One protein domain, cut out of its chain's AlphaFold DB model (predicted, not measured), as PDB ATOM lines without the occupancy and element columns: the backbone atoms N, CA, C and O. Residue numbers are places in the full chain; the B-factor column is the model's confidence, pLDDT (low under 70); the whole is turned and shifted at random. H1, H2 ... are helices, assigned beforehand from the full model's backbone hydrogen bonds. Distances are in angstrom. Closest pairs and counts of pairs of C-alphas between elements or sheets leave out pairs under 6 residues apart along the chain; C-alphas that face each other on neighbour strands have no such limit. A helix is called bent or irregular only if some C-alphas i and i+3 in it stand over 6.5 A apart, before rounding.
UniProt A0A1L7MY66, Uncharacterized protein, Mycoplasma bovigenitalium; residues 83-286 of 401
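What this domain is: This is residues 83 to 286 of the 401 residues of an uncharacterized protein of Mycoplasma bovigenitalium (UniProt A0A1L7MY66). Two up-and-down bundles of three helices, H2 to H4 and the looser H6 to H8, spread as a wedge, with H8 packed on H3; short H5 lies between them along the chain at the narrow end. H1 crosses the wide end, toward which the tail after H8 runs. The printed part has 204 residues with eight named helices, H1 to H8 in order, and no named strand: all helix. It is compact, radius of gyration of the C-alphas 19.2 A, spanning 59 by 40 by 28 A.

Where its parts are: H1, residues 87 to 104, begins at C-alpha 87 (-20.816, -31.742, 30.611). H2 is 112 to 136, 37.3 A; H3 138 to 160, 32.3 A; H4 164 to 187, 34.6 A; H5 189 to 195; H6 199 to 218, 28.2 A; H7 227 to 237. H8, 255 to 271, ends at C-alpha 271 (-25.651, -36.326, 8.753). H2 is irregular, but only just: C-alphas 132 and 135 are 6.9 A apart.

How they stand to each other: The hub H8 touches H3 with residues 257 to 262 alone, closest C-alphas Ala 143 and Ile 258, 5.5 A, at a steep tilt of 60 degrees. H8 touches H6, C-alphas of Ser 207 and Phe 260 closest, 6.3 A. H6 and H7 form a hairpin, closest C-alphas Ile 211 and Ser 237, 5.7 A. H2 and H3 form another, closest C-alphas Tyr 133 and Tyr 141, 5.2 A. H4 touches H2, C-alphas of Phe 112 and Ser 164 closest, 4.7 A. H5 and H6 only just touch, only at the corner, with 3 pairs of C-alphas within 8 A. H1 is close to but not clearly touching H4, C-alphas of Lys 99 and Ser 165 closest, 7.0 A. Every O i to N i+4 pair is within hydrogen-bond range but in H2, 17 of 21.

The domain as a whole: The farthest C-alphas, Ser 197 and Asn 286, are 59.9 A apart. The printed part has no cut; the link H7 to H8 is long. pLDDT is under 70 at residues 240 to 252 and 278 to 283.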
ATOM      1  N   GLN A  83     -28.037 -20.534  33.261       88.75
ATOM      2  CA  GLN A  83     -28.397 -21.690  32.443       88.75
ATOM      3  C   GLN A  83     -27.482 -22.881  32.735       88.75
ATOM      4  O   GLN A  83     -26.253 -22.781  32.657       88.75
ATOM      5  N   GLN A  84     -28.073 -24.048  32.996       83.31
ATOM      6  CA  GLN A  84     -27.323 -25.287  33.197       83.31
ATOM      7  C   GLN A  84     -26.614 -25.722  31.908       83.31
ATOM      8  O   GLN A  84     -27.198 -25.702  30.827       83.31
ATOM      9  N   GLN A  85     -25.348 -26.126  32.028       83.56
ATOM     10  CA  GLN A  85     -24.512 -26.521  30.894       83.56
ATOM     11  C   GLN A  85     -24.309 -28.030  30.857       83.56
ATOM     12  O   GLN A  85     -23.971 -28.632  31.879       83.56
ATOM     13  N   SER A  86     -24.437 -28.626  29.669       86.00
ATOM     14  CA  SER A  86     -24.082 -30.030  29.461       86.00
ATOM     15  C   SER A  86     -22.588 -30.246  29.748       86.00
ATOM     16  O   SER A  86     -21.753 -29.382  29.466       86.00
ATOM     17  N   LYS A  87     -22.224 -31.407  30.312       86.00
ATOM     18  CA  LYS A  87     -20.816 -31.742  30.611       86.00
ATOM     19  C   LYS A  87     -19.941 -31.709  29.355       86.00
ATOM     20  O   LYS A  87     -18.816 -31.213  29.384       86.00
ATOM     21  N   ASN A  88     -20.492 -32.159  28.230       87.62
ATOM     22  CA  ASN A  88     -19.809 -32.159  26.938       87.62
ATOM     23  C   ASN A  88     -19.494 -30.739  26.464       87.62
ATOM     24  O   ASN A  88     -18.388 -30.484  25.983       87.62
ATOM     25  N   PHE A  89     -20.427 -29.798  26.642       90.12
ATOM     26  CA  PHE A  89     -20.171 -28.401  26.314       90.12
ATOM     27  C   PHE A  89     -19.106 -27.786  27.229       90.12
ATOM     28  O   PHE A  89     -18.171 -27.172  26.726       90.12
ATOM     29  N   GLN A  90     -19.152 -28.041  28.542       90.00
ATOM     30  CA  GLN A  90     -18.101 -27.592  29.471       90.00
ATOM     31  C   GLN A  90     -16.711 -28.117  29.070       90.00
ATOM     32  O   GLN A  90     -15.751 -27.352  28.986       90.00
ATOM     33  N   SER A  91     -16.600 -29.407  28.743       89.00
ATOM     34  CA  SER A  91     -15.336 -29.996  28.287       89.00
ATOM     35  C   SER A  91     -14.804 -29.314  27.026       89.00
ATOM     36  O   SER A  91     -13.602 -29.069  26.923       89.00
ATOM     37  N   ARG A  92     -15.684 -28.993  26.073       91.00
ATOM     38  CA  ARG A  92     -15.305 -28.298  24.842       91.00
ATOM     39  C   ARG A  92     -14.852 -26.864  25.109       91.00
ATOM     40  O   ARG A  92     -13.872 -26.426  24.517       91.00
ATOM     41  N   VAL A  93     -15.517 -26.148  26.014       93.81
ATOM     42  CA  VAL A  93     -15.114 -24.794  26.430       93.81
ATOM     43  C   VAL A  93     -13.709 -24.821  27.030       93.81
ATOM     44  O   VAL A  93     -12.876 -23.999  26.657       93.81
ATOM     45  N   ASN A  94     -13.411 -25.796  27.893       91.88
ATOM     46  CA  ASN A  94     -12.078 -25.954  28.475       91.88
ATOM     47  C   ASN A  94     -11.012 -26.274  27.411       91.88
ATOM     48  O   ASN A  94      -9.937 -25.680  27.402       91.88
ATOM     49  N   GLU A  95     -11.319 -27.171  26.469       92.31
ATOM     50  CA  GLU A  95     -10.428 -27.478  25.343       92.31
ATOM     51  C   GLU A  95     -10.156 -26.236  24.478       92.31
ATOM     52  O   GLU A  95      -9.008 -25.963  24.122       92.31
ATOM     53  N   SER A  96     -11.201 -25.468  24.161       95.19
ATOM     54  CA  SER A  96     -11.092 -24.206  23.430       95.19
ATOM     55  C   SER A  96     -10.237 -23.195  24.198       95.19
ATOM     56  O   SER A  96      -9.339 -22.601  23.609       95.19
ATOM     57  N   LEU A  97     -10.426 -23.055  25.513       95.75
ATOM     58  CA  LEU A  97      -9.640 -22.153  26.359       95.75
ATOM     59  C   LEU A  97      -8.141 -22.496  26.346       95.75
ATOM     60  O   LEU A  97      -7.309 -21.619  26.103       95.75
ATOM     61  N   ILE A  98      -7.795 -23.776  26.529       94.06
ATOM     62  CA  ILE A  98      -6.405 -24.262  26.495       94.06
ATOM     63  C   ILE A  98      -5.768 -23.994  25.126       94.06
ATOM     64  O   ILE A  98      -4.664 -23.454  25.048       94.06
ATOM     65  N   LYS A  99      -6.468 -24.324  24.033       96.06
ATOM     66  CA  LYS A  99      -5.955 -24.101  22.673       96.06
ATOM     67  C   LYS A  99      -5.730 -22.628  22.383       96.06
ATOM     68  O   LYS A  99      -4.695 -22.273  21.828       96.06
ATOM     69  N   ILE A 100      -6.657 -21.765  22.795       97.25
ATOM     70  CA  ILE A 100      -6.500 -20.320  22.630       97.25
ATOM     71  C   ILE A 100      -5.245 -19.835  23.355       97.25
ATOM     72  O   ILE A 100      -4.418 -19.158  22.746       97.25
ATOM     73  N   LYS A 101      -5.056 -20.224  24.619       95.62
ATOM     74  CA  LYS A 101      -3.855 -19.864  25.384       95.62
ATOM     75  C   LYS A 101      -2.570 -20.331  24.704       95.62
ATOM     76  O   LYS A 101      -1.627 -19.549  24.591       95.62
ATOM     77  N   ASN A 102      -2.537 -21.565  24.206       95.75
ATOM     78  CA  ASN A 102      -1.372 -22.097  23.498       95.75
ATOM     79  C   ASN A 102      -1.084 -21.324  22.205       95.75
ATOM     80  O   ASN A 102       0.073 -21.023  21.928       95.75
ATOM     81  N   ILE A 103      -2.113 -20.942  21.444       96.62
ATOM     82  CA  ILE A 103      -1.947 -20.129  20.230       96.62
ATOM     83  C   ILE A 103      -1.402 -18.741  20.582       96.62
ATOM     84  O   ILE A 103      -0.433 -18.295  19.975       96.62
ATOM     85  N   LEU A 104      -1.974 -18.074  21.590       94.88
ATOM     86  CA  LEU A 104      -1.545 -16.735  22.015       94.88
ATOM     87  C   LEU A 104      -0.105 -16.713  22.549       94.88
ATOM     88  O   LEU A 104       0.598 -15.714  22.386       94.88
ATOM     89  N   THR A 105       0.339 -17.818  23.155       94.06
ATOM     90  CA  THR A 105       1.689 -17.985  23.720       94.06
ATOM     91  C   THR A 105       2.670 -18.697  22.783       94.06
ATOM     92  O   THR A 105       3.799 -18.953  23.183       94.06
ATOM     93  N   ASN A 106       2.278 -18.988  21.534       90.50
ATOM     94  CA  ASN A 106       3.073 -19.729  20.540       90.50
ATOM     95  C   ASN A 106       3.495 -21.152  20.968       90.50
ATOM     96  O   ASN A 106       4.422 -21.724  20.398       90.50
ATOM     97  N   ASN A 107       2.791 -21.752  21.928       93.50
ATOM     98  CA  ASN A 107       3.029 -23.114  22.416       93.50
ATOM     99  C   ASN A 107       2.216 -24.184  21.659       93.50
ATOM    100  O   ASN A 107       2.256 -25.361  22.004       93.50
ATOM    101  N   ASP A 108       1.474 -23.800  20.618       93.81
ATOM    102  CA  ASP A 108       0.614 -24.703  19.837       93.81
ATOM    103  C   ASP A 108       1.345 -25.449  18.699       93.81
ATOM    104  O   ASP A 108       0.698 -26.047  17.845       93.81
ATOM    105  N   ALA A 109       2.681 -25.424  18.666       93.44
ATOM    106  CA  ALA A 109       3.492 -26.004  17.586       93.44
ATOM    107  C   ALA A 109       3.807 -27.506  17.754       93.44
ATOM    108  O   ALA A 109       4.468 -28.110  16.907       93.44
ATOM    109  N   VAL A 110       3.353 -28.140  18.840       93.31
ATOM    110  CA  VAL A 110       3.576 -29.577  19.079       93.31
ATOM    111  C   VAL A 110       2.964 -30.390  17.931       93.31
ATOM    112  O   VAL A 110       1.796 -30.200  17.598       93.31
ATOM    113  N   ASN A 111       3.743 -31.288  17.318       94.31
ATOM    114  CA  ASN A 111       3.371 -32.088  16.135       94.31
ATOM    115  C   ASN A 111       3.044 -31.279  14.861       94.31
ATOM    116  O   ASN A 111       2.382 -31.798  13.959       94.31
ATOM    117  N   PHE A 112       3.503 -30.027  14.760       96.81
ATOM    118  CA  PHE A 112       3.172 -29.157  13.628       96.81
ATOM    119  C   PHE A 112       3.592 -29.745  12.279       96.81
ATOM    120  O   PHE A 112       2.787 -29.772  11.351       96.81
ATOM    121  N   ASP A 113       4.812 -30.278  12.177       97.75
ATOM    122  CA  ASP A 113       5.327 -30.812  10.912       97.75
ATOM    123  C   ASP A 113       4.524 -32.026  10.418       97.75
ATOM    124  O   ASP A 113       4.285 -32.162   9.218       97.75
ATOM    125  N   GLN A 114       4.028 -32.863  11.337       97.69
ATOM    126  CA  GLN A 114       3.157 -33.992  11.003       97.69
ATOM    127  C   GLN A 114       1.806 -33.511  10.457       97.69
ATOM    128  O   GLN A 114       1.343 -33.991   9.421       97.69
ATOM    129  N   GLU A 115       1.168 -32.556  11.138       97.88
ATOM    130  CA  GLU A 115      -0.125 -32.010  10.709       97.88
ATOM    131  C   GLU A 115      -0.001 -31.216   9.400       97.88
ATOM    132  O   GLU A 115      -0.892 -31.293   8.552       97.88
ATOM    133  N   LYS A 116       1.126 -30.520   9.190       97.75
ATOM    134  CA  LYS A 116       1.464 -29.856   7.925       97.75
ATOM    135  C   LYS A 116       1.633 -30.863   6.789       97.75
ATOM    136  O   LYS A 116       1.032 -30.675   5.739       97.75
ATOM    137  N   ALA A 117       2.415 -31.927   6.981       97.88
ATOM    138  CA  ALA A 117       2.606 -32.947   5.950       97.88
ATOM    139  C   ALA A 117       1.271 -33.600   5.551       97.88
ATOM    140  O   ALA A 117       0.992 -33.790   4.366       97.88
ATOM    141  N   LYS A 118       0.404 -33.867   6.538       97.75
ATOM    142  CA  LYS A 118      -0.958 -34.349   6.289       97.75
ATOM    143  C   LYS A 118      -1.791 -33.338   5.495       97.75
ATOM    144  O   LYS A 118      -2.470 -33.736   4.550       97.75
ATOM    145  N   PHE A 119      -1.724 -32.054   5.851       97.81
ATOM    146  CA  PHE A 119      -2.402 -30.992   5.110       97.81
ATOM    147  C   PHE A 119      -1.923 -30.919   3.659       97.81
ATOM    148  O   PHE A 119      -2.755 -30.890   2.757       97.81
ATOM    149  N   ASP A 120      -0.611 -30.936   3.418       97.94
ATOM    150  CA  ASP A 120      -0.036 -30.842   2.072       97.94
ATOM    151  C   ASP A 120      -0.516 -32.002   1.174       97.94
ATOM    152  O   ASP A 120      -0.917 -31.773   0.028       97.94
ATOM    153  N   SER A 121      -0.560 -33.229   1.714       97.75
ATOM    154  CA  SER A 121      -1.100 -34.406   1.013       97.75
ATOM    155  C   SER A 121      -2.596 -34.257   0.724       97.75
ATOM    156  O   SER A 121      -3.015 -34.291  -0.433       97.75
ATOM    157  N   LEU A 122      -3.411 -34.025   1.762       97.19
ATOM    158  CA  LEU A 122      -4.869 -33.943   1.628       97.19
ATOM    159  C   LEU A 122      -5.313 -32.793   0.732       97.19
ATOM    160  O   LEU A 122      -6.216 -32.951  -0.085       97.19
ATOM    161  N   SER A 123      -4.677 -31.634   0.875       97.50
ATOM    162  CA  SER A 123      -4.958 -30.453   0.067       97.50
ATOM    163  C   SER A 123      -4.701 -30.730  -1.413       97.50
ATOM    164  O   SER A 123      -5.522 -30.365  -2.255       97.50
ATOM    165  N   SER A 124      -3.609 -31.435  -1.732       97.25
ATOM    166  CA  SER A 124      -3.278 -31.830  -3.105       97.25
ATOM    167  C   SER A 124      -4.298 -32.818  -3.678       97.25
ATOM    168  O   SER A 124      -4.780 -32.619  -4.793       97.25
ATOM    169  N   GLU A 125      -4.683 -33.839  -2.911       96.75
ATOM    170  CA  GLU A 125      -5.690 -34.828  -3.321       96.75
ATOM    171  C   GLU A 125      -7.064 -34.192  -3.565       96.75
ATOM    172  O   GLU A 125      -7.673 -34.411  -4.612       96.75
ATOM    173  N   VAL A 126      -7.540 -33.368  -2.625       97.06
ATOM    174  CA  VAL A 126      -8.821 -32.660  -2.750       97.06
ATOM    175  C   VAL A 126      -8.797 -31.730  -3.957       97.06
ATOM    176  O   VAL A 126      -9.737 -31.730  -4.747       97.06
ATOM    177  N   LYS A 127      -7.713 -30.970  -4.151       96.25
ATOM    178  CA  LYS A 127      -7.573 -30.081  -5.306       96.25
ATOM    179  C   LYS A 127      -7.657 -30.846  -6.627       96.25
ATOM    180  O   LYS A 127      -8.366 -30.402  -7.526       96.25
ATOM    181  N   LEU A 128      -6.978 -31.990  -6.740       94.62
ATOM    182  CA  LEU A 128      -7.050 -32.837  -7.934       94.62
ATOM    183  C   LEU A 128      -8.479 -33.331  -8.188       94.62
ATOM    184  O   LEU A 128      -8.967 -33.177  -9.305       94.62
ATOM    185  N   GLN A 129      -9.172 -33.834  -7.158       93.19
ATOM    186  CA  GLN A 129     -10.570 -34.268  -7.284       93.19
ATOM    187  C   GLN A 129     -11.488 -33.132  -7.743       93.19
ATOM    188  O   GLN A 129     -12.334 -33.338  -8.605       93.19
ATOM    189  N   ILE A 130     -11.319 -31.924  -7.198       93.94
ATOM    190  CA  ILE A 130     -12.107 -30.755  -7.604       93.94
ATOM    191  C   ILE A 130     -11.876 -30.444  -9.089       93.94
ATOM    192  O   ILE A 130     -12.840 -30.252  -9.830       93.94
ATOM    193  N   GLU A 131     -10.623 -30.426  -9.544       92.38
ATOM    194  CA  GLU A 131     -10.279 -30.099 -10.933       92.38
ATOM    195  C   GLU A 131     -10.844 -31.104 -11.958       92.38
ATOM    196  O   GLU A 131     -11.112 -30.708 -13.097       92.38
ATOM    197  N   GLU A 132     -11.140 -32.354 -11.572       89.81
ATOM    198  CA  GLU A 132     -11.843 -33.326 -12.434       89.81
ATOM    199  C   GLU A 132     -13.225 -32.816 -12.892       89.81
ATOM    200  O   GLU A 132     -13.656 -33.091 -14.016       89.81
ATOM    201  N   TYR A 133     -13.910 -32.018 -12.066       87.62
ATOM    202  CA  TYR A 133     -15.248 -31.498 -12.365       87.62
ATOM    203  C   TYR A 133     -15.246 -30.248 -13.249       87.62
ATOM    204  O   TYR A 133     -16.289 -29.891 -13.800       87.62
ATOM    205  N   SER A 134     -14.095 -29.592 -13.434       83.62
ATOM    206  CA  SER A 134     -13.981 -28.338 -14.197       83.62
ATOM    207  C   SER A 134     -14.502 -28.447 -15.639       83.62
ATOM    208  O   SER A 134     -15.015 -27.472 -16.195       83.62
ATOM    209  N   LYS A 135     -14.405 -29.643 -16.238       78.19
ATOM    210  CA  LYS A 135     -14.820 -29.922 -17.622       78.19
ATOM    211  C   LYS A 135     -16.275 -30.367 -17.736       78.19
ATOM    212  O   LYS A 135     -16.980 -29.901 -18.625       78.19
ATOM    213  N   ASN A 136     -16.708 -31.256 -16.844       74.75
ATOM    214  CA  ASN A 136     -17.966 -31.988 -17.004       74.75
ATOM    215  C   ASN A 136     -19.091 -31.442 -16.126       74.75
ATOM    216  O   ASN A 136     -20.257 -31.679 -16.421       74.75
ATOM    217  N   PHE A 137     -18.761 -30.715 -15.054       85.06
ATOM    218  CA  PHE A 137     -19.760 -30.264 -14.099       85.06
ATOM    219  C   PHE A 137     -19.348 -28.974 -13.367       85.06
ATOM    220  O   PHE A 137     -18.977 -28.957 -12.189       85.06
ATOM    221  N   LYS A 138     -19.422 -27.855 -14.097       84.12
ATOM    222  CA  LYS A 138     -18.902 -26.550 -13.661       84.12
ATOM    223  C   LYS A 138     -19.547 -26.004 -12.385       84.12
ATOM    224  O   LYS A 138     -18.860 -25.370 -11.591       84.12
ATOM    225  N   GLN A 139     -20.847 -26.213 -12.182       84.19
ATOM    226  CA  GLN A 139     -21.549 -25.737 -10.985       84.19
ATOM    227  C   GLN A 139     -20.958 -26.378  -9.733       84.19
ATOM    228  O   GLN A 139     -20.587 -25.676  -8.793       84.19
ATOM    229  N   PHE A 140     -20.794 -27.703  -9.769       88.56
ATOM    230  CA  PHE A 140     -20.149 -28.442  -8.694       88.56
ATOM    231  C   PHE A 140     -18.728 -27.956  -8.470       88.56
ATOM    232  O   PHE A 140     -18.423 -27.558  -7.351       88.56
ATOM    233  N   TYR A 141     -17.925 -27.861  -9.539       89.94
ATOM    234  CA  TYR A 141     -16.561 -27.326  -9.491       89.94
ATOM    235  C   TYR A 141     -16.470 -26.002  -8.723       89.94
ATOM    236  O   TYR A 141     -15.727 -25.912  -7.749       89.94
ATOM    237  N   TYR A 142     -17.233 -24.979  -9.122       86.00
ATOM    238  CA  TYR A 142     -17.146 -23.665  -8.482       86.00
ATOM    239  C   TYR A 142     -17.597 -23.691  -7.021       86.00
ATOM    240  O   TYR A 142     -16.975 -23.031  -6.188       86.00
ATOM    241  N   ALA A 143     -18.643 -24.456  -6.697       88.19
ATOM    242  CA  ALA A 143     -19.125 -24.570  -5.327       88.19
ATOM    243  C   ALA A 143     -18.062 -25.207  -4.418       88.19
ATOM    244  O   ALA A 143     -17.622 -24.584  -3.449       88.19
ATOM    245  N   VAL A 144     -17.566 -26.398  -4.766       92.19
ATOM    246  CA  VAL A 144     -16.593 -27.119  -3.927       92.19
ATOM    247  C   VAL A 144     -15.226 -26.440  -3.896       92.19
ATOM    248  O   VAL A 144     -14.555 -26.459  -2.862       92.19
ATOM    249  N   LYS A 145     -14.837 -25.762  -4.983       91.62
ATOM    250  CA  LYS A 145     -13.631 -24.932  -5.018       91.62
ATOM    251  C   LYS A 145     -13.707 -23.792  -4.010       91.62
ATOM    252  O   LYS A 145     -12.741 -23.581  -3.288       91.62
ATOM    253  N   SER A 146     -14.847 -23.108  -3.907       87.94
ATOM    254  CA  SER A 146     -15.003 -22.014  -2.940       87.94
ATOM    255  C   SER A 146     -14.877 -22.489  -1.484       87.94
ATOM    256  O   SER A 146     -14.245 -21.824  -0.662       87.94
ATOM    257  N   ILE A 147     -15.394 -23.685  -1.175       91.38
ATOM    258  CA  ILE A 147     -15.244 -24.324   0.140       91.38
ATOM    259  C   ILE A 147     -13.763 -24.639   0.412       91.38
ATOM    260  O   ILE A 147     -13.236 -24.293   1.472       91.38
ATOM    261  N   TYR A 148     -13.075 -25.251  -0.556       95.06
ATOM    262  CA  TYR A 148     -11.651 -25.588  -0.457       95.06
ATOM    263  C   TYR A 148     -10.746 -24.354  -0.313       95.06
ATOM    264  O   TYR A 148      -9.816 -24.358   0.498       95.06
ATOM    265  N   GLU A 149     -11.008 -23.285  -1.067       92.56
ATOM    266  CA  GLU A 149     -10.246 -22.034  -0.991       92.56
ATOM    267  C   GLU A 149     -10.376 -21.381   0.389       92.56
ATOM    268  O   GLU A 149      -9.387 -20.871   0.917       92.56
ATOM    269  N   ASN A 150     -11.548 -21.473   1.022       90.25
ATOM    270  CA  ASN A 150     -11.742 -21.001   2.390       90.25
ATOM    271  C   ASN A 150     -10.902 -21.803   3.403       90.25
ATOM    272  O   ASN A 150     -10.211 -21.221   4.241       90.25
ATOM    273  N   PHE A 151     -10.885 -23.138   3.301       94.25
ATOM    274  CA  PHE A 151     -10.010 -23.969   4.140       94.25
ATOM    275  C   PHE A 151      -8.529 -23.664   3.903       94.25
ATOM    276  O   PHE A 151      -7.762 -23.530   4.856       94.25
ATOM    277  N   SER A 152      -8.136 -23.480   2.642       95.06
ATOM    278  CA  SER A 152      -6.766 -23.130   2.258       95.06
ATOM    279  C   SER A 152      -6.347 -21.765   2.806       95.06
ATOM    280  O   SER A 152      -5.224 -21.616   3.289       95.06
ATOM    281  N   HIS A 153      -7.248 -20.780   2.796       95.00
ATOM    282  CA  HIS A 153      -7.009 -19.455   3.362       95.00
ATOM    283  C   HIS A 153      -6.682 -19.523   4.861       95.00
ATOM    284  O   HIS A 153      -5.681 -18.957   5.310       95.00
ATOM    285  N   PHE A 154      -7.487 -20.250   5.643       95.94
ATOM    286  CA  PHE A 154      -7.216 -20.430   7.071       95.94
ATOM    287  C   PHE A 154      -5.974 -21.285   7.328       95.94
ATOM    288  O   PHE A 154      -5.221 -20.994   8.258       95.94
ATOM    289  N   ALA A 155      -5.700 -22.277   6.479       97.06
ATOM    290  CA  ALA A 155      -4.498 -23.094   6.593       97.06
ATOM    291  C   ALA A 155      -3.235 -22.253   6.414       97.06
ATOM    292  O   ALA A 155      -2.329 -22.344   7.230       97.06
ATOM    293  N   GLN A 156      -3.184 -21.370   5.413       96.94
ATOM    294  CA  GLN A 156      -2.036 -20.481   5.197       96.94
ATOM    295  C   GLN A 156      -1.735 -19.614   6.426       96.94
ATOM    296  O   GLN A 156      -0.577 -19.490   6.833       96.94
ATOM    297  N   LYS A 157      -2.774 -19.060   7.063       97.06
ATOM    298  CA  LYS A 157      -2.628 -18.313   8.322       97.06
ATOM    299  C   LYS A 157      -2.093 -19.208   9.438       97.06
ATOM    300  O   LYS A 157      -1.167 -18.817  10.141       97.06
ATOM    301  N   ALA A 158      -2.642 -20.414   9.571       97.12
ATOM    302  CA  ALA A 158      -2.263 -21.362  10.613       97.12
ATOM    303  C   ALA A 158      -0.827 -21.877  10.443       97.12
ATOM    304  O   ALA A 158      -0.109 -22.016  11.431       97.12
ATOM    305  N   LEU A 159      -0.380 -22.077   9.200       96.62
ATOM    306  CA  LEU A 159       0.996 -22.431   8.864       96.62
ATOM    307  C   LEU A 159       1.968 -21.311   9.248       96.62
ATOM    308  O   LEU A 159       3.012 -21.581   9.838       96.62
ATOM    309  N   LYS A 160       1.609 -20.052   8.968       95.75
ATOM    310  CA  LYS A 160       2.430 -18.883   9.316       95.75
ATOM    311  C   LYS A 160       2.640 -18.747  10.825       95.75
ATOM    312  O   LYS A 160       3.745 -18.426  11.251       95.75
ATOM    313  N   ILE A 161       1.608 -19.015  11.626       95.50
ATOM    314  CA  ILE A 161       1.696 -18.958  13.096       95.50
ATOM    315  C   ILE A 161       2.103 -20.293  13.743       95.50
ATOM    316  O   ILE A 161       2.138 -20.385  14.965       95.50
ATOM    317  N   LYS A 162       2.372 -21.328  12.936       96.31
ATOM    318  CA  LYS A 162       2.711 -22.691  13.374       96.31
ATOM    319  C   LYS A 162       1.713 -23.311  14.372       96.31
ATOM    320  O   LYS A 162       2.115 -23.914  15.360       96.31
ATOM    321  N   SER A 163       0.409 -23.164  14.123       97.06
ATOM    322  CA  SER A 163      -0.646 -23.706  14.998       97.06
ATOM    323  C   SER A 163      -1.079 -25.111  14.571       97.06
ATOM    324  O   SER A 163      -1.864 -25.280  13.633       97.06
ATOM    325  N   SER A 164      -0.609 -26.133  15.287       96.69
ATOM    326  CA  SER A 164      -0.983 -27.530  15.043       96.69
ATOM    327  C   SER A 164      -2.463 -27.788  15.298       96.69
ATOM    328  O   SER A 164      -3.098 -28.534  14.552       96.69
ATOM    329  N   SER A 165      -3.046 -27.181  16.339       96.38
ATOM    330  CA  SER A 165      -4.439 -27.451  16.711       96.38
ATOM    331  C   SER A 165      -5.432 -26.977  15.646       96.38
ATOM    332  O   SER A 165      -6.447 -27.643  15.415       96.38
ATOM    333  N   ILE A 166      -5.126 -25.866  14.967       97.12
ATOM    334  CA  ILE A 166      -5.918 -25.340  13.856       97.12
ATOM    335  C   ILE A 166      -5.714 -26.184  12.597       97.12
ATOM    336  O   ILE A 166      -6.707 -26.598  11.998       97.12
ATOM    337  N   ILE A 167      -4.468 -26.498  12.215       97.81
ATOM    338  CA  ILE A 167      -4.207 -27.345  11.035       97.81
ATOM    339  C   ILE A 167      -4.896 -28.703  11.186       97.81
ATOM    340  O   ILE A 167      -5.553 -29.162  10.257       97.81
ATOM    341  N   LYS A 168      -4.871 -29.298  12.383       96.69
ATOM    342  CA  LYS A 168      -5.588 -30.544  12.670       96.69
ATOM    343  C   LYS A 168      -7.101 -30.430  12.464       96.69
ATOM    344  O   LYS A 168      -7.724 -31.371  11.970       96.69
ATOM    345  N   LYS A 169      -7.720 -29.302  12.839       95.12
ATOM    346  CA  LYS A 169      -9.145 -29.046  12.550       95.12
ATOM    347  C   LYS A 169      -9.386 -28.933  11.042       95.12
ATOM    348  O   LYS A 169     -10.286 -29.597  10.538       95.12
ATOM    349  N   ILE A 170      -8.546 -28.186  10.328       97.00
ATOM    350  CA  ILE A 170      -8.644 -28.030   8.869       97.00
ATOM    351  C   ILE A 170      -8.466 -29.372   8.150       97.00
ATOM    352  O   ILE A 170      -9.227 -29.672   7.237       97.00
ATOM    353  N   ASN A 171      -7.535 -30.219   8.595       97.69
ATOM    354  CA  ASN A 171      -7.360 -31.575   8.080       97.69
ATOM    355  C   ASN A 171      -8.659 -32.384   8.200       97.69
ATOM    356  O   ASN A 171      -9.065 -33.033   7.242       97.69
ATOM    357  N   LYS A 172      -9.361 -32.310   9.341       95.12
ATOM    358  CA  LYS A 172     -10.671 -32.966   9.504       95.12
ATOM    359  C   LYS A 172     -11.733 -32.400   8.556       95.12
ATOM    360  O   LYS A 172     -12.535 -33.165   8.025       95.12
ATOM    361  N   ASP A 173     -11.752 -31.088   8.345       94.38
ATOM    362  CA  ASP A 173     -12.709 -30.447   7.436       94.38
ATOM    363  C   ASP A 173     -12.432 -30.809   5.962       94.38
ATOM    364  O   ASP A 173     -13.368 -31.082   5.204       94.38
ATOM    365  N   LEU A 174     -11.156 -30.915   5.569       96.75
ATOM    366  CA  LEU A 174     -10.739 -31.392   4.246       96.75
ATOM    367  C   LEU A 174     -11.098 -32.862   4.011       96.75
ATOM    368  O   LEU A 174     -11.569 -33.191   2.927       96.75
ATOM    369  N   GLU A 175     -10.950 -33.736   5.008       96.75
ATOM    370  CA  GLU A 175     -11.378 -35.143   4.900       96.75
ATOM    371  C   GLU A 175     -12.890 -35.262   4.679       96.75
ATOM    372  O   GLU A 175     -13.357 -36.057   3.859       96.75
ATOM    373  N   LYS A 176     -13.679 -34.423   5.361       95.62
ATOM    374  CA  LYS A 176     -15.129 -34.350   5.135       95.62
ATOM    375  C   LYS A 176     -15.447 -33.880   3.721       95.62
ATOM    376  O   LYS A 176     -16.322 -34.456   3.080       95.62
ATOM    377  N   LEU A 177     -14.735 -32.870   3.215       96.31
ATOM    378  CA  LEU A 177     -14.895 -32.422   1.831       96.31
ATOM    379  C   LEU A 177     -14.517 -33.526   0.832       96.31
ATOM    380  O   LEU A 177     -15.300 -33.816  -0.063       96.31
ATOM    381  N   LYS A 178     -13.379 -34.201   1.019       96.56
ATOM    382  CA  LYS A 178     -12.947 -35.348   0.202       96.56
ATOM    383  C   LYS A 178     -13.993 -36.466   0.174       96.56
ATOM    384  O   LYS A 178     -14.301 -37.017  -0.885       96.56
ATOM    385  N   THR A 179     -14.566 -36.786   1.332       96.00
ATOM    386  CA  THR A 179     -15.623 -37.801   1.457       96.00
ATOM    387  C   THR A 179     -16.881 -37.378   0.705       96.00
ATOM    388  O   THR A 179     -17.445 -38.178  -0.039       96.00
ATOM    389  N   PHE A 180     -17.289 -36.114   0.834       95.38
ATOM    390  CA  PHE A 180     -18.414 -35.555   0.086       95.38
ATOM    391  C   PHE A 180     -18.192 -35.628  -1.434       95.38
ATOM    392  O   PHE A 180     -19.054 -36.135  -2.148       95.38
ATOM    393  N   LEU A 181     -17.016 -35.218  -1.926       94.06
ATOM    394  CA  LEU A 181     -16.650 -35.309  -3.347       94.06
ATOM    395  C   LEU A 181     -16.729 -36.754  -3.861       94.06
ATOM    396  O   LEU A 181     -17.315 -37.021  -4.908       94.06
ATOM    397  N   THR A 182     -16.186 -37.699  -3.091       92.44
ATOM    398  CA  THR A 182     -16.201 -39.128  -3.440       92.44
ATOM    399  C   THR A 182     -17.625 -39.685  -3.475       92.44
ATOM    400  O   THR A 182     -17.974 -40.427  -4.394       92.44
ATOM    401  N   LYS A 183     -18.468 -39.307  -2.507       90.88
ATOM    402  CA  LYS A 183     -19.878 -39.703  -2.468       90.88
ATOM    403  C   LYS A 183     -20.625 -39.210  -3.708       90.88
ATOM    404  O   LYS A 183     -21.245 -40.015  -4.402       90.88
ATOM    405  N   GLU A 184     -20.505 -37.922  -4.031       88.88
ATOM    406  CA  GLU A 184     -21.163 -37.338  -5.206       88.88
ATOM    407  C   GLU A 184     -20.683 -37.971  -6.518       88.88
ATOM    408  O   GLU A 184     -21.493 -38.230  -7.410       88.88
ATOM    409  N   LYS A 185     -19.386 -38.301  -6.626       84.06
ATOM    410  CA  LYS A 185     -18.823 -39.027  -7.779       84.06
ATOM    411  C   LYS A 185     -19.493 -40.385  -8.004       84.06
ATOM    412  O   LYS A 185     -19.741 -40.756  -9.150       84.06
ATOM    413  N   ASN A 186     -19.772 -41.115  -6.927       82.00
ATOM    414  CA  ASN A 186     -20.298 -42.478  -6.990       82.00
ATOM    415  C   ASN A 186     -21.822 -42.515  -7.167       82.00
ATOM    416  O   ASN A 186     -22.333 -43.303  -7.958       82.00
ATOM    417  N   GLU A 187     -22.557 -41.664  -6.449       84.19
ATOM    418  CA  GLU A 187     -24.026 -41.676  -6.468       84.19
ATOM    419  C   GLU A 187     -24.615 -40.893  -7.654       84.19
ATOM    420  O   GLU A 187     -25.757 -41.153  -8.073       84.19
ATOM    421  N   LYS A 188     -23.832 -39.956  -8.219       81.06
ATOM    422  CA  LYS A 188     -24.207 -39.097  -9.354       81.06
ATOM    423  C   LYS A 188     -25.537 -38.361  -9.129       81.06
ATOM    424  O   LYS A 188     -26.290 -38.137 -10.077       81.06
ATOM    425  N   VAL A 189     -25.858 -38.014  -7.877       81.62
ATOM    426  CA  VAL A 189     -27.139 -37.382  -7.499       81.62
ATOM    427  C   VAL A 189     -27.316 -36.075  -8.253       81.62
ATOM    428  O   VAL A 189     -28.309 -35.875  -8.952       81.62
ATOM    429  N   LEU A 190     -26.308 -35.214  -8.159       84.62
ATOM    430  CA  LEU A 190     -26.314 -33.932  -8.833       84.62
ATOM    431  C   LEU A 190     -26.349 -34.079 -10.362       84.62
ATOM    432  O   LEU A 190     -27.167 -33.434 -11.007       84.62
ATOM    433  N   GLU A 191     -25.523 -34.952 -10.947       82.94
ATOM    434  CA  GLU A 191     -25.495 -35.185 -12.402       82.94
ATOM    435  C   GLU A 191     -26.888 -35.548 -12.941       82.94
ATOM    436  O   GLU A 191     -27.327 -34.971 -13.932       82.94
ATOM    437  N   LYS A 192     -27.630 -36.422 -12.243       85.62
ATOM    438  CA  LYS A 192     -29.014 -36.776 -12.608       85.62
ATOM    439  C   LYS A 192     -29.945 -35.562 -12.606       85.62
ATOM    440  O   LYS A 192     -30.690 -35.380 -13.562       85.62
ATOM    441  N   ILE A 193     -29.880 -34.720 -11.572       88.44
ATOM    442  CA  ILE A 193     -30.692 -33.494 -11.482       88.44
ATOM    443  C   ILE A 193     -30.357 -32.534 -12.630       88.44
ATOM    444  O   ILE A 193     -31.257 -31.942 -13.215       88.44
ATOM    445  N   TYR A 194     -29.074 -32.374 -12.963       84.56
ATOM    446  CA  TYR A 194     -28.631 -31.406 -13.970       84.56
ATOM    447  C   TYR A 194     -28.835 -31.854 -15.421       84.56
ATOM    448  O   TYR A 194     -28.876 -30.991 -16.301       84.56
ATOM    449  N   LEU A 195     -28.970 -33.158 -15.672       86.12
ATOM    450  CA  LEU A 195     -29.333 -33.709 -16.983       86.12
ATOM    451  C   LEU A 195     -30.849 -33.698 -17.243       86.12
ATOM    452  O   LEU A 195     -31.267 -33.884 -18.385       86.12
ATOM    453  N   ASP A 196     -31.667 -33.476 -16.214       90.19
ATOM    454  CA  ASP A 196     -33.121 -33.429 -16.339       90.19
ATOM    455  C   ASP A 196     -33.598 -32.132 -17.019       90.19
ATOM    456  O   ASP A 196     -33.095 -31.032 -16.759       90.19
ATOM    457  N   SER A 197     -34.611 -32.238 -17.881       88.00
ATOM    458  CA  SER A 197     -35.185 -31.088 -18.589       88.00
ATOM    459  C   SER A 197     -35.850 -30.079 -17.642       88.00
ATOM    460  O   SER A 197     -35.887 -28.884 -17.942       88.00
ATOM    461  N   ASN A 198     -36.305 -30.528 -16.469       89.38
ATOM    462  CA  ASN A 198     -36.861 -29.728 -15.384       89.38
ATOM    463  C   ASN A 198     -35.865 -29.538 -14.219       89.38
ATOM    464  O   ASN A 198     -36.268 -29.389 -13.060       89.38
ATOM    465  N   LYS A 199     -34.554 -29.491 -14.495       88.06
ATOM    466  CA  LYS A 199     -33.506 -29.333 -13.467       88.06
ATOM    467  C   LYS A 199     -33.786 -28.248 -12.420       88.06
ATOM    468  O   LYS A 199     -33.523 -28.446 -11.240       88.06
ATOM    469  N   ILE A 200     -34.346 -27.100 -12.816       85.94
ATOM    470  CA  ILE A 200     -34.622 -25.987 -11.891       85.94
ATOM    471  C   ILE A 200     -35.777 -26.325 -10.946       85.94
ATOM    472  O   ILE A 200     -35.710 -25.995  -9.761       85.94
ATOM    473  N   GLY A 201     -36.820 -26.995 -11.445       87.81
ATOM    474  CA  GLY A 201     -37.905 -27.505 -10.611       87.81
ATOM    475  C   GLY A 201     -37.384 -28.510  -9.584       87.81
ATOM    476  O   GLY A 201     -37.655 -28.357  -8.394       87.81
ATOM    477  N   LEU A 202     -36.544 -29.453 -10.025       90.19
ATOM    478  CA  LEU A 202     -35.921 -30.452  -9.153       90.19
ATOM    479  C   LEU A 202     -35.010 -29.825  -8.093       90.19
ATOM    480  O   LEU A 202     -35.109 -30.182  -6.922       90.19
ATOM    481  N   VAL A 203     -34.165 -28.854  -8.461       89.06
ATOM    482  CA  VAL A 203     -33.322 -28.121  -7.499       89.06
ATOM    483  C   VAL A 203     -34.179 -27.479  -6.409       89.06
ATOM    484  O   VAL A 203     -33.861 -27.606  -5.227       89.06
ATOM    485  N   LYS A 204     -35.287 -26.819  -6.771       87.62
ATOM    486  CA  LYS A 204     -36.191 -26.186  -5.797       87.62
ATOM    487  C   LYS A 204     -36.865 -27.210  -4.886       87.62
ATOM    488  O   LYS A 204     -36.936 -26.992  -3.678       87.62
ATOM    489  N   GLU A 205     -37.357 -28.307  -5.451       90.06
ATOM    490  CA  GLU A 205     -38.009 -29.384  -4.702       90.06
ATOM    491  C   GLU A 205     -37.048 -30.029  -3.696       90.06
ATOM    492  O   GLU A 205     -37.346 -30.093  -2.501       90.06
ATOM    493  N   GLN A 206     -35.860 -30.430  -4.156       91.00
ATOM    494  CA  GLN A 206     -34.849 -31.044  -3.299       91.00
ATOM    495  C   GLN A 206     -34.336 -30.061  -2.245       91.00
ATOM    496  O   GLN A 206     -34.187 -30.442  -1.089       91.00
ATOM    497  N   SER A 207     -34.151 -28.782  -2.589       89.75
ATOM    498  CA  SER A 207     -33.753 -27.764  -1.606       89.75
ATOM    499  C   SER A 207     -34.767 -27.653  -0.466       89.75
ATOM    500  O   SER A 207     -34.378 -27.675   0.700       89.75
ATOM    501  N   LYS A 208     -36.071 -27.607  -0.777       89.56
ATOM    502  CA  LYS A 208     -37.136 -27.576   0.243       89.56
ATOM    503  C   LYS A 208     -37.101 -28.814   1.136       89.56
ATOM    504  O   LYS A 208     -37.206 -28.689   2.355       89.56
ATOM    505  N   LYS A 209     -36.917 -29.997   0.545       92.81
ATOM    506  CA  LYS A 209     -36.801 -31.254   1.292       92.81
ATOM    507  C   LYS A 209     -35.612 -31.229   2.258       92.81
ATOM    508  O   LYS A 209     -35.798 -31.471   3.446       92.81
ATOM    509  N   ILE A 210     -34.425 -30.866   1.769       93.12
ATOM    510  CA  ILE A 210     -33.208 -30.800   2.589       93.12
ATOM    511  C   ILE A 210     -33.368 -29.782   3.725       93.12
ATOM    512  O   ILE A 210     -32.999 -30.073   4.860       93.12
ATOM    513  N   ILE A 211     -33.941 -28.604   3.455       91.19
ATOM    514  CA  ILE A 211     -34.183 -27.582   4.485       91.19
ATOM    515  C   ILE A 211     -35.098 -28.123   5.591       91.19
ATOM    516  O   ILE A 211     -34.763 -27.988   6.768       91.19
ATOM    517  N   ASN A 212     -36.202 -28.783   5.236       90.94
ATOM    518  CA  ASN A 212     -37.118 -29.374   6.216       90.94
ATOM    519  C   ASN A 212     -36.427 -30.457   7.069       90.94
ATOM    520  O   ASN A 212     -36.585 -30.495   8.297       90.94
ATOM    521  N   ASP A 213     -35.614 -31.307   6.438       92.06
ATOM    522  CA  ASP A 213     -34.853 -32.357   7.123       92.06
ATOM    523  C   ASP A 213     -33.808 -31.766   8.077       92.06
ATOM    524  O   ASP A 213     -33.641 -32.230   9.210       92.06
ATOM    525  N   LEU A 214     -33.114 -30.715   7.644       91.62
ATOM    526  CA  LEU A 214     -32.143 -29.982   8.449       91.62
ATOM    527  C   LEU A 214     -32.798 -29.301   9.658       91.62
ATOM    528  O   LEU A 214     -32.301 -29.446  10.775       91.62
ATOM    529  N   GLN A 215     -33.933 -28.624   9.470       89.38
ATOM    530  CA  GLN A 215     -34.689 -27.995  10.560       89.38
ATOM    531  C   GLN A 215     -35.136 -29.025  11.604       89.38
ATOM    532  O   GLN A 215     -34.973 -28.808  12.806       89.38
ATOM    533  N   THR A 216     -35.607 -30.191  11.156       89.38
ATOM    534  CA  THR A 216     -35.977 -31.304  12.044       89.38
ATOM    535  C   THR A 216     -34.780 -31.853  12.826       89.38
ATOM    536  O   THR A 216     -34.934 -32.312  13.957       89.38
ATOM    537  N   LYS A 217     -33.572 -31.823  12.251       88.12
ATOM    538  CA  LYS A 217     -32.349 -32.270  12.935       88.12
ATOM    539  C   LYS A 217     -31.860 -31.259  13.968       88.12
ATOM    540  O   LYS A 217     -31.469 -31.686  15.051       88.12
ATOM    541  N   ILE A 218     -31.921 -29.952  13.686       88.00
ATOM    542  CA  ILE A 218     -31.478 -28.910  14.636       88.00
ATOM    543  C   ILE A 218     -32.181 -29.037  15.984       88.00
ATOM    544  O   ILE A 218     -31.525 -28.905  17.012       88.00
ATOM    545  N   THR A 219     -33.488 -29.316  16.004       85.19
ATOM    546  CA  THR A 219     -34.260 -29.415  17.259       85.19
ATOM    547  C   THR A 219     -33.762 -30.523  18.191       85.19
ATOM    548  O   THR A 219     -34.068 -30.508  19.380       85.19
ATOM    549  N   LYS A 220     -32.971 -31.470  17.669       86.44
ATOM    550  CA  LYS A 220     -32.375 -32.588  18.409       86.44
ATOM    551  C   LYS A 220     -30.907 -32.353  18.788       86.44
ATOM    552  O   LYS A 220     -30.327 -33.192  19.473       86.44
ATOM    553  N   LEU A 221     -30.284 -31.268  18.324       87.06
ATOM    554  CA  LEU A 221     -28.885 -30.942  18.611       87.06
ATOM    555  C   LEU A 221     -28.768 -30.068  19.868       87.06
ATOM    556  O   LEU A 221     -29.582 -29.178  20.096       87.06
ATOM    557  N   ASP A 222     -27.708 -30.276  20.657       87.69
ATOM    558  CA  ASP A 222     -27.329 -29.343  21.728       87.69
ATOM    559  C   ASP A 222     -26.969 -27.987  21.095       87.69
ATOM    560  O   ASP A 222     -25.951 -27.864  20.402       87.69
ATOM    561  N   LEU A 223     -27.823 -26.981  21.318       87.44
ATOM    562  CA  LEU A 223     -27.703 -25.648  20.721       87.44
ATOM    563  C   LEU A 223     -26.384 -24.955  21.084       87.44
ATOM    564  O   LEU A 223     -25.827 -24.232  20.259       87.44
ATOM    565  N   ASN A 224     -25.871 -25.188  22.294       89.50
ATOM    566  CA  ASN A 224     -24.616 -24.597  22.748       89.50
ATOM    567  C   ASN A 224     -23.433 -25.290  22.072       89.50
ATOM    568  O   ASN A 224     -22.517 -24.637  21.572       89.50
ATOM    569  N   TYR A 225     -23.477 -26.620  21.992       88.50
ATOM    570  CA  TYR A 225     -22.401 -27.402  21.389       88.50
ATOM    571  C   TYR A 225     -22.325 -27.203  19.868       88.50
ATOM    572  O   TYR A 225     -21.245 -27.017  19.309       88.50
ATOM    573  N   TYR A 226     -23.452 -27.207  19.163       90.62
ATOM    574  CA  TYR A 226     -23.486 -27.145  17.698       90.62
ATOM    575  C   TYR A 226     -23.792 -25.752  17.139       90.62
ATOM    576  O   TYR A 226     -24.107 -25.635  15.954       90.62
ATOM    577  N   HIS A 227     -23.637 -24.697  17.948       90.62
ATOM    578  CA  HIS A 227     -24.004 -23.319  17.606       90.62
ATOM    579  C   HIS A 227     -23.602 -22.896  16.184       90.62
ATOM    580  O   HIS A 227     -24.466 -22.527  15.399       90.62
ATOM    581  N   ASN A 228     -22.324 -23.019  15.803       88.44
ATOM    582  CA  ASN A 228     -21.850 -22.584  14.478       88.44
ATOM    583  C   ASN A 228     -22.504 -23.348  13.308       88.44
ATOM    584  O   ASN A 228     -22.671 -22.788  12.227       88.44
ATOM    585  N   LEU A 229     -22.838 -24.632  13.486       89.00
ATOM    586  CA  LEU A 229     -23.523 -25.413  12.451       89.00
ATOM    587  C   LEU A 229     -24.995 -25.010  12.365       89.00
ATOM    588  O   LEU A 229     -25.508 -24.798  11.273       89.00
ATOM    589  N   ILE A 230     -25.646 -24.852  13.517       90.38
ATOM    590  CA  ILE A 230     -27.035 -24.393  13.617       90.38
ATOM    591  C   ILE A 230     -27.181 -23.000  13.001       90.38
ATOM    592  O   ILE A 230     -28.120 -22.765  12.246       90.38
ATOM    593  N   ASP A 231     -26.227 -22.103  13.252       89.25
ATOM    594  CA  ASP A 231     -26.200 -20.765  12.665       89.25
ATOM    595  C   ASP A 231     -26.142 -20.826  11.132       89.25
ATOM    596  O   ASP A 231     -26.967 -20.214  10.457       89.25
ATOM    597  N   LYS A 232     -25.255 -21.663  10.574       86.31
ATOM    598  CA  LYS A 232     -25.159 -21.904   9.123       86.31
ATOM    599  C   LYS A 232     -26.436 -22.506   8.533       86.31
ATOM    600  O   LYS A 232     -26.847 -22.100   7.447       86.31
ATOM    601  N   ILE A 233     -27.066 -23.460   9.219       88.25
ATOM    602  CA  ILE A 233     -28.314 -24.066   8.740       88.25
ATOM    603  C   ILE A 233     -29.456 -23.042   8.768       88.25
ATOM    604  O   ILE A 233     -30.197 -22.921   7.795       88.25
ATOM    605  N   ASN A 234     -29.587 -22.264   9.843       86.50
ATOM    606  CA  ASN A 234     -30.582 -21.194   9.919       86.50
ATOM    607  C   ASN A 234     -30.357 -20.169   8.801       86.50
ATOM    608  O   ASN A 234     -31.302 -19.744   8.144       86.50
ATOM    609  N   GLN A 235     -29.096 -19.832   8.532       82.69
ATOM    610  CA  GLN A 235     -28.727 -18.925   7.456       82.69
ATOM    611  C   GLN A 235     -29.084 -19.470   6.064       82.69
ATOM    612  O   GLN A 235     -29.480 -18.700   5.189       82.69
ATOM    613  N   ILE A 236     -28.897 -20.769   5.798       78.44
ATOM    614  CA  ILE A 236     -29.225 -21.349   4.484       78.44
ATOM    615  C   ILE A 236     -30.728 -21.609   4.315       78.44
ATOM    616  O   ILE A 236     -31.244 -21.492   3.209       78.44
ATOM    617  N   SER A 237     -31.440 -21.881   5.412       79.62
ATOM    618  CA  SER A 237     -32.887 -22.148   5.402       79.62
ATOM    619  C   SER A 237     -33.722 -20.934   4.998       79.62
ATOM    620  O   SER A 237     -34.830 -21.110   4.502       79.62
ATOM    621  N   ASN A 238     -33.199 -19.717   5.178       75.50
ATOM    622  CA  ASN A 238     -33.903 -18.496   4.787       75.50
ATOM    623  C   ASN A 238     -33.513 -17.987   3.382       75.50
ATOM    624  O   ASN A 238     -33.961 -16.919   2.964       75.50
ATOM    625  N   ILE A 239     -32.667 -18.707   2.629       73.62
ATOM    626  CA  ILE A 239     -32.373 -18.325   1.239       73.62
ATOM    627  C   ILE A 239     -33.652 -18.451   0.410       73.62
ATOM    628  O   ILE A 239     -34.290 -19.503   0.378       73.62
ATOM    629  N   ASN A 240     -33.991 -17.395  -0.331       68.62
ATOM    630  CA  ASN A 240     -35.062 -17.462  -1.312       68.62
ATOM    631  C   ASN A 240     -34.564 -18.120  -2.618       68.62
ATOM    632  O   ASN A 240     -34.005 -17.458  -3.500       68.62
ATOM    633  N   PHE A 241     -34.826 -19.423  -2.755       66.88
ATOM    634  CA  PHE A 241     -34.539 -20.225  -3.955       66.88
ATOM    635  C   PHE A 241     -35.415 -19.861  -5.175       66.88
ATOM    636  O   PHE A 241     -35.373 -20.543  -6.196       66.88
ATOM    637  N   GLU A 242     -36.224 -18.802  -5.124       54.94
ATOM    638  CA  GLU A 242     -37.045 -18.364  -6.259       54.94
ATOM    639  C   GLU A 242     -36.322 -17.400  -7.206       54.94
ATOM    640  O   GLU A 242     -36.783 -17.180  -8.327       54.94
ATOM    641  N   SER A 243     -35.175 -16.845  -6.801       52.81
ATOM    642  CA  SER A 243     -34.452 -15.848  -7.594       52.81
ATOM    643  C   SER A 243     -33.450 -16.479  -8.580       52.81
ATOM    644  O   SER A 243     -32.464 -17.102  -8.193       52.81
ATOM    645  N   ASN A 244     -33.671 -16.283  -9.887       51.25
ATOM    646  CA  ASN A 244     -32.759 -16.702 -10.969       51.25
ATOM    647  C   ASN A 244     -31.541 -15.760 -11.092       51.25
ATOM    648  O   ASN A 244     -31.235 -15.252 -12.172       51.25
ATOM    649  N   ILE A 245     -30.862 -15.464  -9.983       55.91
ATOM    650  CA  ILE A 245     -29.678 -14.601 -10.009       55.91
ATOM    651  C   ILE A 245     -28.547 -15.367 -10.699       55.91
ATOM    652  O   ILE A 245     -28.238 -16.495 -10.331       55.91
ATOM    653  N   ILE A 246     -27.935 -14.772 -11.718       53.28
ATOM    654  CA  ILE A 246     -26.812 -15.370 -12.447       53.28
ATOM    655  C   ILE A 246     -25.567 -15.377 -11.544       53.28
ATOM    656  O   ILE A 246     -25.279 -14.392 -10.861       53.28
ATOM    657  N   SER A 247     -24.817 -16.480 -11.540       51.44
ATOM    658  CA  SER A 247     -23.521 -16.587 -10.872       51.44
ATOM    659  C   SER A 247     -22.506 -15.622 -11.483       51.44
ATOM    660  O   SER A 247     -22.395 -15.466 -12.698       51.44
ATOM    661  N   TYR A 248     -21.709 -14.991 -10.626       51.22
ATOM    662  CA  TYR A 248     -20.690 -14.036 -11.053       51.22
ATOM    663  C   TYR A 248     -19.440 -14.699 -11.645       51.22
ATOM    664  O   TYR A 248     -18.715 -14.045 -12.394       51.22
ATOM    665  N   SER A 249     -19.174 -15.967 -11.318       55.25
ATOM    666  CA  SER A 249     -17.993 -16.691 -11.808       55.25
ATOM    667  C   SER A 249     -18.148 -17.177 -13.251       55.25
ATOM    668  O   SER A 249     -17.167 -17.240 -13.986       55.25
ATOM    669  N   ASP A 250     -19.374 -17.482 -13.674       62.38
ATOM    670  CA  ASP A 250     -19.716 -17.894 -15.035       62.38
ATOM    671  C   ASP A 250     -21.172 -17.490 -15.304       62.38
ATOM    672  O   ASP A 250     -22.081 -17.924 -14.595       62.38
ATOM    673  N   LYS A 251     -21.399 -16.673 -16.342       66.12
ATOM    674  CA  LYS A 251     -22.737 -16.172 -16.708       66.12
ATOM    675  C   LYS A 251     -23.721 -17.284 -17.093       66.12
ATOM    676  O   LYS A 251     -24.913 -17.020 -17.204       66.12
ATOM    677  N   ASN A 252     -23.222 -18.497 -17.323       69.88
ATOM    678  CA  ASN A 252     -24.026 -19.661 -17.677       69.88
ATOM    679  C   ASN A 252     -24.457 -20.490 -16.459       69.88
ATOM    680  O   ASN A 252     -25.155 -21.486 -16.624       69.88
ATOM    681  N   ILE A 253     -24.024 -20.114 -15.253       72.12
ATOM    682  CA  ILE A 253     -24.356 -20.810 -14.011       72.12
ATOM    683  C   ILE A 253     -25.322 -19.946 -13.218       72.12
ATOM    684  O   ILE A 253     -25.092 -18.749 -13.057       72.12
ATOM    685  N   LEU A 254     -26.391 -20.534 -12.695       74.94
ATOM    686  CA  LEU A 254     -27.321 -19.816 -11.825       74.94
ATOM    687  C   LEU A 254     -26.865 -19.927 -10.363       74.94
ATOM    688  O   LEU A 254     -26.344 -20.953  -9.935       74.94
ATOM    689  N   ALA A 255     -27.075 -18.879  -9.566       75.19
ATOM    690  CA  ALA A 255     -26.744 -18.864  -8.140       75.19
ATOM    691  C   ALA A 255     -27.468 -19.984  -7.377       75.19
ATOM    692  O   ALA A 255     -26.849 -20.644  -6.548       75.19
ATOM    693  N   ILE A 256     -28.723 -20.268  -7.746       78.12
ATOM    694  CA  ILE A 256     -29.528 -21.354  -7.171       78.12
ATOM    695  C   ILE A 256     -28.838 -22.726  -7.281       78.12
ATOM    696  O   ILE A 256     -28.953 -23.550  -6.380       78.12
ATOM    697  N   GLU A 257     -28.084 -22.960  -8.360       83.00
ATOM    698  CA  GLU A 257     -27.355 -24.209  -8.593       83.00
ATOM    699  C   GLU A 257     -26.178 -24.335  -7.606       83.00
ATOM    700  O   GLU A 257     -25.963 -25.389  -7.009       83.00
ATOM    701  N   ILE A 258     -25.454 -23.232  -7.369       83.69
ATOM    702  CA  ILE A 258     -24.352 -23.160  -6.398       83.69
ATOM    703  C   ILE A 258     -24.868 -23.271  -4.959       83.69
ATOM    704  O   ILE A 258     -24.276 -23.984  -4.149       83.69
ATOM    705  N   ASP A 259     -25.963 -22.588  -4.633       82.75
ATOM    706  CA  ASP A 259     -26.571 -22.613  -3.299       82.75
ATOM    707  C   ASP A 259     -27.068 -24.010  -2.935       82.75
ATOM    708  O   ASP A 259     -26.853 -24.472  -1.814       82.75
ATOM    709  N   PHE A 260     -27.660 -24.715  -3.900       88.00
ATOM    710  CA  PHE A 260     -28.097 -26.093  -3.718       88.00
ATOM    711  C   PHE A 260     -26.933 -27.040  -3.390       88.00
ATOM    712  O   PHE A 260     -27.046 -27.863  -2.486       88.00
ATOM    713  N   ILE A 261     -25.777 -26.884  -4.042       90.44
ATOM    714  CA  ILE A 261     -24.592 -27.705  -3.737       90.44
ATOM    715  C   ILE A 261     -24.062 -27.416  -2.324       90.44
ATOM    716  O   ILE A 261     -23.710 -28.343  -1.593       90.44
ATOM    717  N   HIS A 262     -24.043 -26.148  -1.898       89.31
ATOM    718  CA  HIS A 262     -23.679 -25.798  -0.521       89.31
ATOM    719  C   HIS A 262     -24.675 -26.367   0.495       89.31
ATOM    720  O   HIS A 262     -24.263 -26.828   1.560       89.31
ATOM    721  N   LEU A 263     -25.966 -26.379   0.160       89.94
ATOM    722  CA  LEU A 263     -27.014 -26.986   0.975       89.94
ATOM    723  C   LEU A 263     -26.813 -28.496   1.126       89.94
ATOM    724  O   LEU A 263     -26.836 -28.989   2.253       89.94
ATOM    725  N   MET A 264     -26.512 -29.209   0.037       92.06
ATOM    726  CA  MET A 264     -26.162 -30.633   0.086       92.06
ATOM    727  C   MET A 264     -24.910 -30.896   0.927       92.06
ATOM    728  O   MET A 264     -24.865 -31.862   1.688       92.06
ATOM    729  N   TYR A 265     -23.905 -30.020   0.859       92.94
ATOM    730  CA  TYR A 265     -22.725 -30.148   1.713       92.94
ATOM    731  C   TYR A 265     -23.061 -29.941   3.200       92.94
ATOM    732  O   TYR A 265     -22.609 -30.712   4.045       92.94
ATOM    733  N   ILE A 266     -23.894 -28.953   3.548       92.19
ATOM    734  CA  ILE A 266     -24.355 -28.743   4.932       92.19
ATOM    735  C   ILE A 266     -25.180 -29.937   5.426       92.19
ATOM    736  O   ILE A 266     -25.011 -30.370   6.570       92.19
ATOM    737  N   GLU A 267     -26.038 -30.499   4.576       93.00
ATOM    738  CA  GLU A 267     -26.770 -31.725   4.878       93.00
ATOM    739  C   GLU A 267     -25.823 -32.891   5.159       93.00
ATOM    740  O   GLU A 267     -25.946 -33.551   6.194       93.00
ATOM    741  N   PHE A 268     -24.831 -33.100   4.294       93.69
ATOM    742  CA  PHE A 268     -23.798 -34.110   4.486       93.69
ATOM    743  C   PHE A 268     -23.065 -33.926   5.821       93.69
ATOM    744  O   PHE A 268     -22.927 -34.885   6.583       93.69
ATOM    745  N   LEU A 269     -22.644 -32.700   6.149       92.31
ATOM    746  CA  LEU A 269     -21.979 -32.402   7.418       92.31
ATOM    747  C   LEU A 269     -22.876 -32.711   8.617       92.31
ATOM    748  O   LEU A 269     -22.397 -33.258   9.607       92.31
ATOM    749  N   THR A 270     -24.165 -32.386   8.514       91.81
ATOM    750  CA  THR A 270     -25.156 -32.604   9.576       91.81
ATOM    751  C   THR A 270     -25.437 -34.092   9.787       91.81
ATOM    752  O   THR A 270     -25.549 -34.551  10.922       91.81
ATOM    753  N   ASN A 271     -25.487 -34.869   8.706       89.44
ATOM    754  CA  ASN A 271     -25.651 -36.326   8.753       89.44
ATOM    755  C   ASN A 271     -24.398 -37.056   9.246       89.44
ATOM    756  O   ASN A 271     -24.491 -38.196   9.690       89.44
ATOM    757  N   SER A 272     -23.245 -36.391   9.183       88.50
ATOM    758  CA  SER A 272     -21.946 -36.923   9.605       88.50
ATOM    759  C   SER A 272     -21.529 -36.423  10.993       88.50
ATOM    760  O   SER A 272     -20.350 -36.489  11.346       88.50
ATOM    761  N   ILE A 273     -22.457 -35.854  11.771       86.94
ATOM    762  CA  ILE A 273     -22.174 -35.431  13.144       86.94
ATOM    763  C   ILE A 273     -21.968 -36.672  14.009       86.94
ATOM    764  O   ILE A 273     -22.872 -37.485  14.193       86.94
ATOM    765  N   GLU A 274     -20.788 -36.775  14.606       78.75
ATOM    766  CA  GLU A 274     -20.517 -37.742  15.662       78.75
ATOM    767  C   GLU A 274     -21.163 -37.269  16.970       78.75
ATOM    768  O   GLU A 274     -21.096 -36.086  17.319       78.75
ATOM    769  N   LYS A 275     -21.784 -38.188  17.720       78.31
ATOM    770  CA  LYS A 275     -22.265 -37.865  19.068       78.31
ATOM    771  C   LYS A 275     -21.070 -37.437  19.932       78.31
ATOM    772  O   LYS A 275     -20.037 -38.107  19.881       78.31
ATOM    773  N   PRO A 276     -21.190 -36.369  20.743       77.56
ATOM    774  CA  PRO A 276     -20.112 -35.989  21.644       77.56
ATOM    775  C   PRO A 276     -19.813 -37.146  22.601       77.56
ATOM    776  O   PRO A 276     -20.738 -37.730  23.167       77.56
ATOM    777  N   ILE A 277     -18.534 -37.464  22.782       71.38
ATOM    778  CA  ILE A 277     -18.103 -38.460  23.764       71.38
ATOM    779  C   ILE A 277     -18.394 -37.894  25.155       71.38
ATOM    780  O   ILE A 277     -17.981 -36.774  25.458       71.38
ATOM    781  N   GLU A 278     -19.120 -38.652  25.982       69.56
ATOM    782  CA  GLU A 278     -19.427 -38.243  27.351       69.56
ATOM    783  C   GLU A 278     -18.145 -38.130  28.174       69.56
ATOM    784  O   GLU A 278     -17.498 -39.127  28.490       69.56
ATOM    785  N   ASN A 279     -17.786 -36.901  28.545       67.50
ATOM    786  CA  ASN A 279     -16.691 -36.664  29.476       67.50
ATOM    787  C   ASN A 279     -17.221 -36.591  30.911       67.50
ATOM    788  O   ASN A 279     -18.081 -35.774  31.246       67.50
ATOM    789  N   VAL A 280     -16.669 -37.446  31.775       58.25
ATOM    790  CA  VAL A 280     -17.045 -37.543  33.197       58.25
ATOM    791  C   VAL A 280     -16.372 -36.450  34.040       58.25
ATOM    792  O   VAL A 280     -16.843 -36.130  35.132       58.25
ATOM    793  N   ASN A 281     -15.310 -35.822  33.525       58.84
ATOM    794  CA  ASN A 281     -14.544 -34.819  34.261       58.84
ATOM    795  C   ASN A 281     -15.280 -33.472  34.336       58.84
ATOM    796  O   ASN A 281     -15.383 -32.741  33.350       58.84
ATOM    797  N   ASN A 282     -15.726 -33.117  35.541       57.19
ATOM    798  CA  ASN A 282     -16.212 -31.779  35.873       57.19
ATOM    799  C   ASN A 282     -15.017 -30.850  36.140       57.19
ATOM    800  O   ASN A 282     -14.610 -30.660  37.286       57.19
ATOM    801  N   PHE A 283     -14.444 -30.255  35.094       65.75
ATOM    802  CA  PHE A 283     -13.511 -29.145  35.288       65.75
ATOM    803  C   PHE A 283     -14.305 -27.872  35.588       65.75
ATOM    804  O   PHE A 283     -15.092 -27.415  34.759       65.75
ATOM    805  N   LYS A 284     -14.097 -27.276  36.767       72.88
ATOM    806  CA  LYS A 284     -14.598 -25.928  37.046       72.88
ATOM    807  C   LYS A 284     -13.777 -24.941  36.218       72.88
ATOM    808  O   LYS A 284     -12.600 -24.732  36.497       72.88
ATOM    809  N   ILE A 285     -14.394 -24.357  35.197       83.12
ATOM    810  CA  ILE A 285     -13.739 -23.381  34.323       83.12
ATOM    811  C   ILE A 285     -13.715 -22.028  35.035       83.12
ATOM    812  O   ILE A 285     -14.736 -21.578  35.561       83.12
ATOM    813  N   ASN A 286     -12.553 -21.379  35.068       88.12
ATOM    814  CA  ASN A 286     -12.419 -20.052  35.654       88.12
ATOM    815  C   ASN A 286     -13.040 -18.995  34.720       88.12
ATOM    816  O   ASN A 286     -12.571 -18.789  33.599       88.12
TER     817      ASN A 286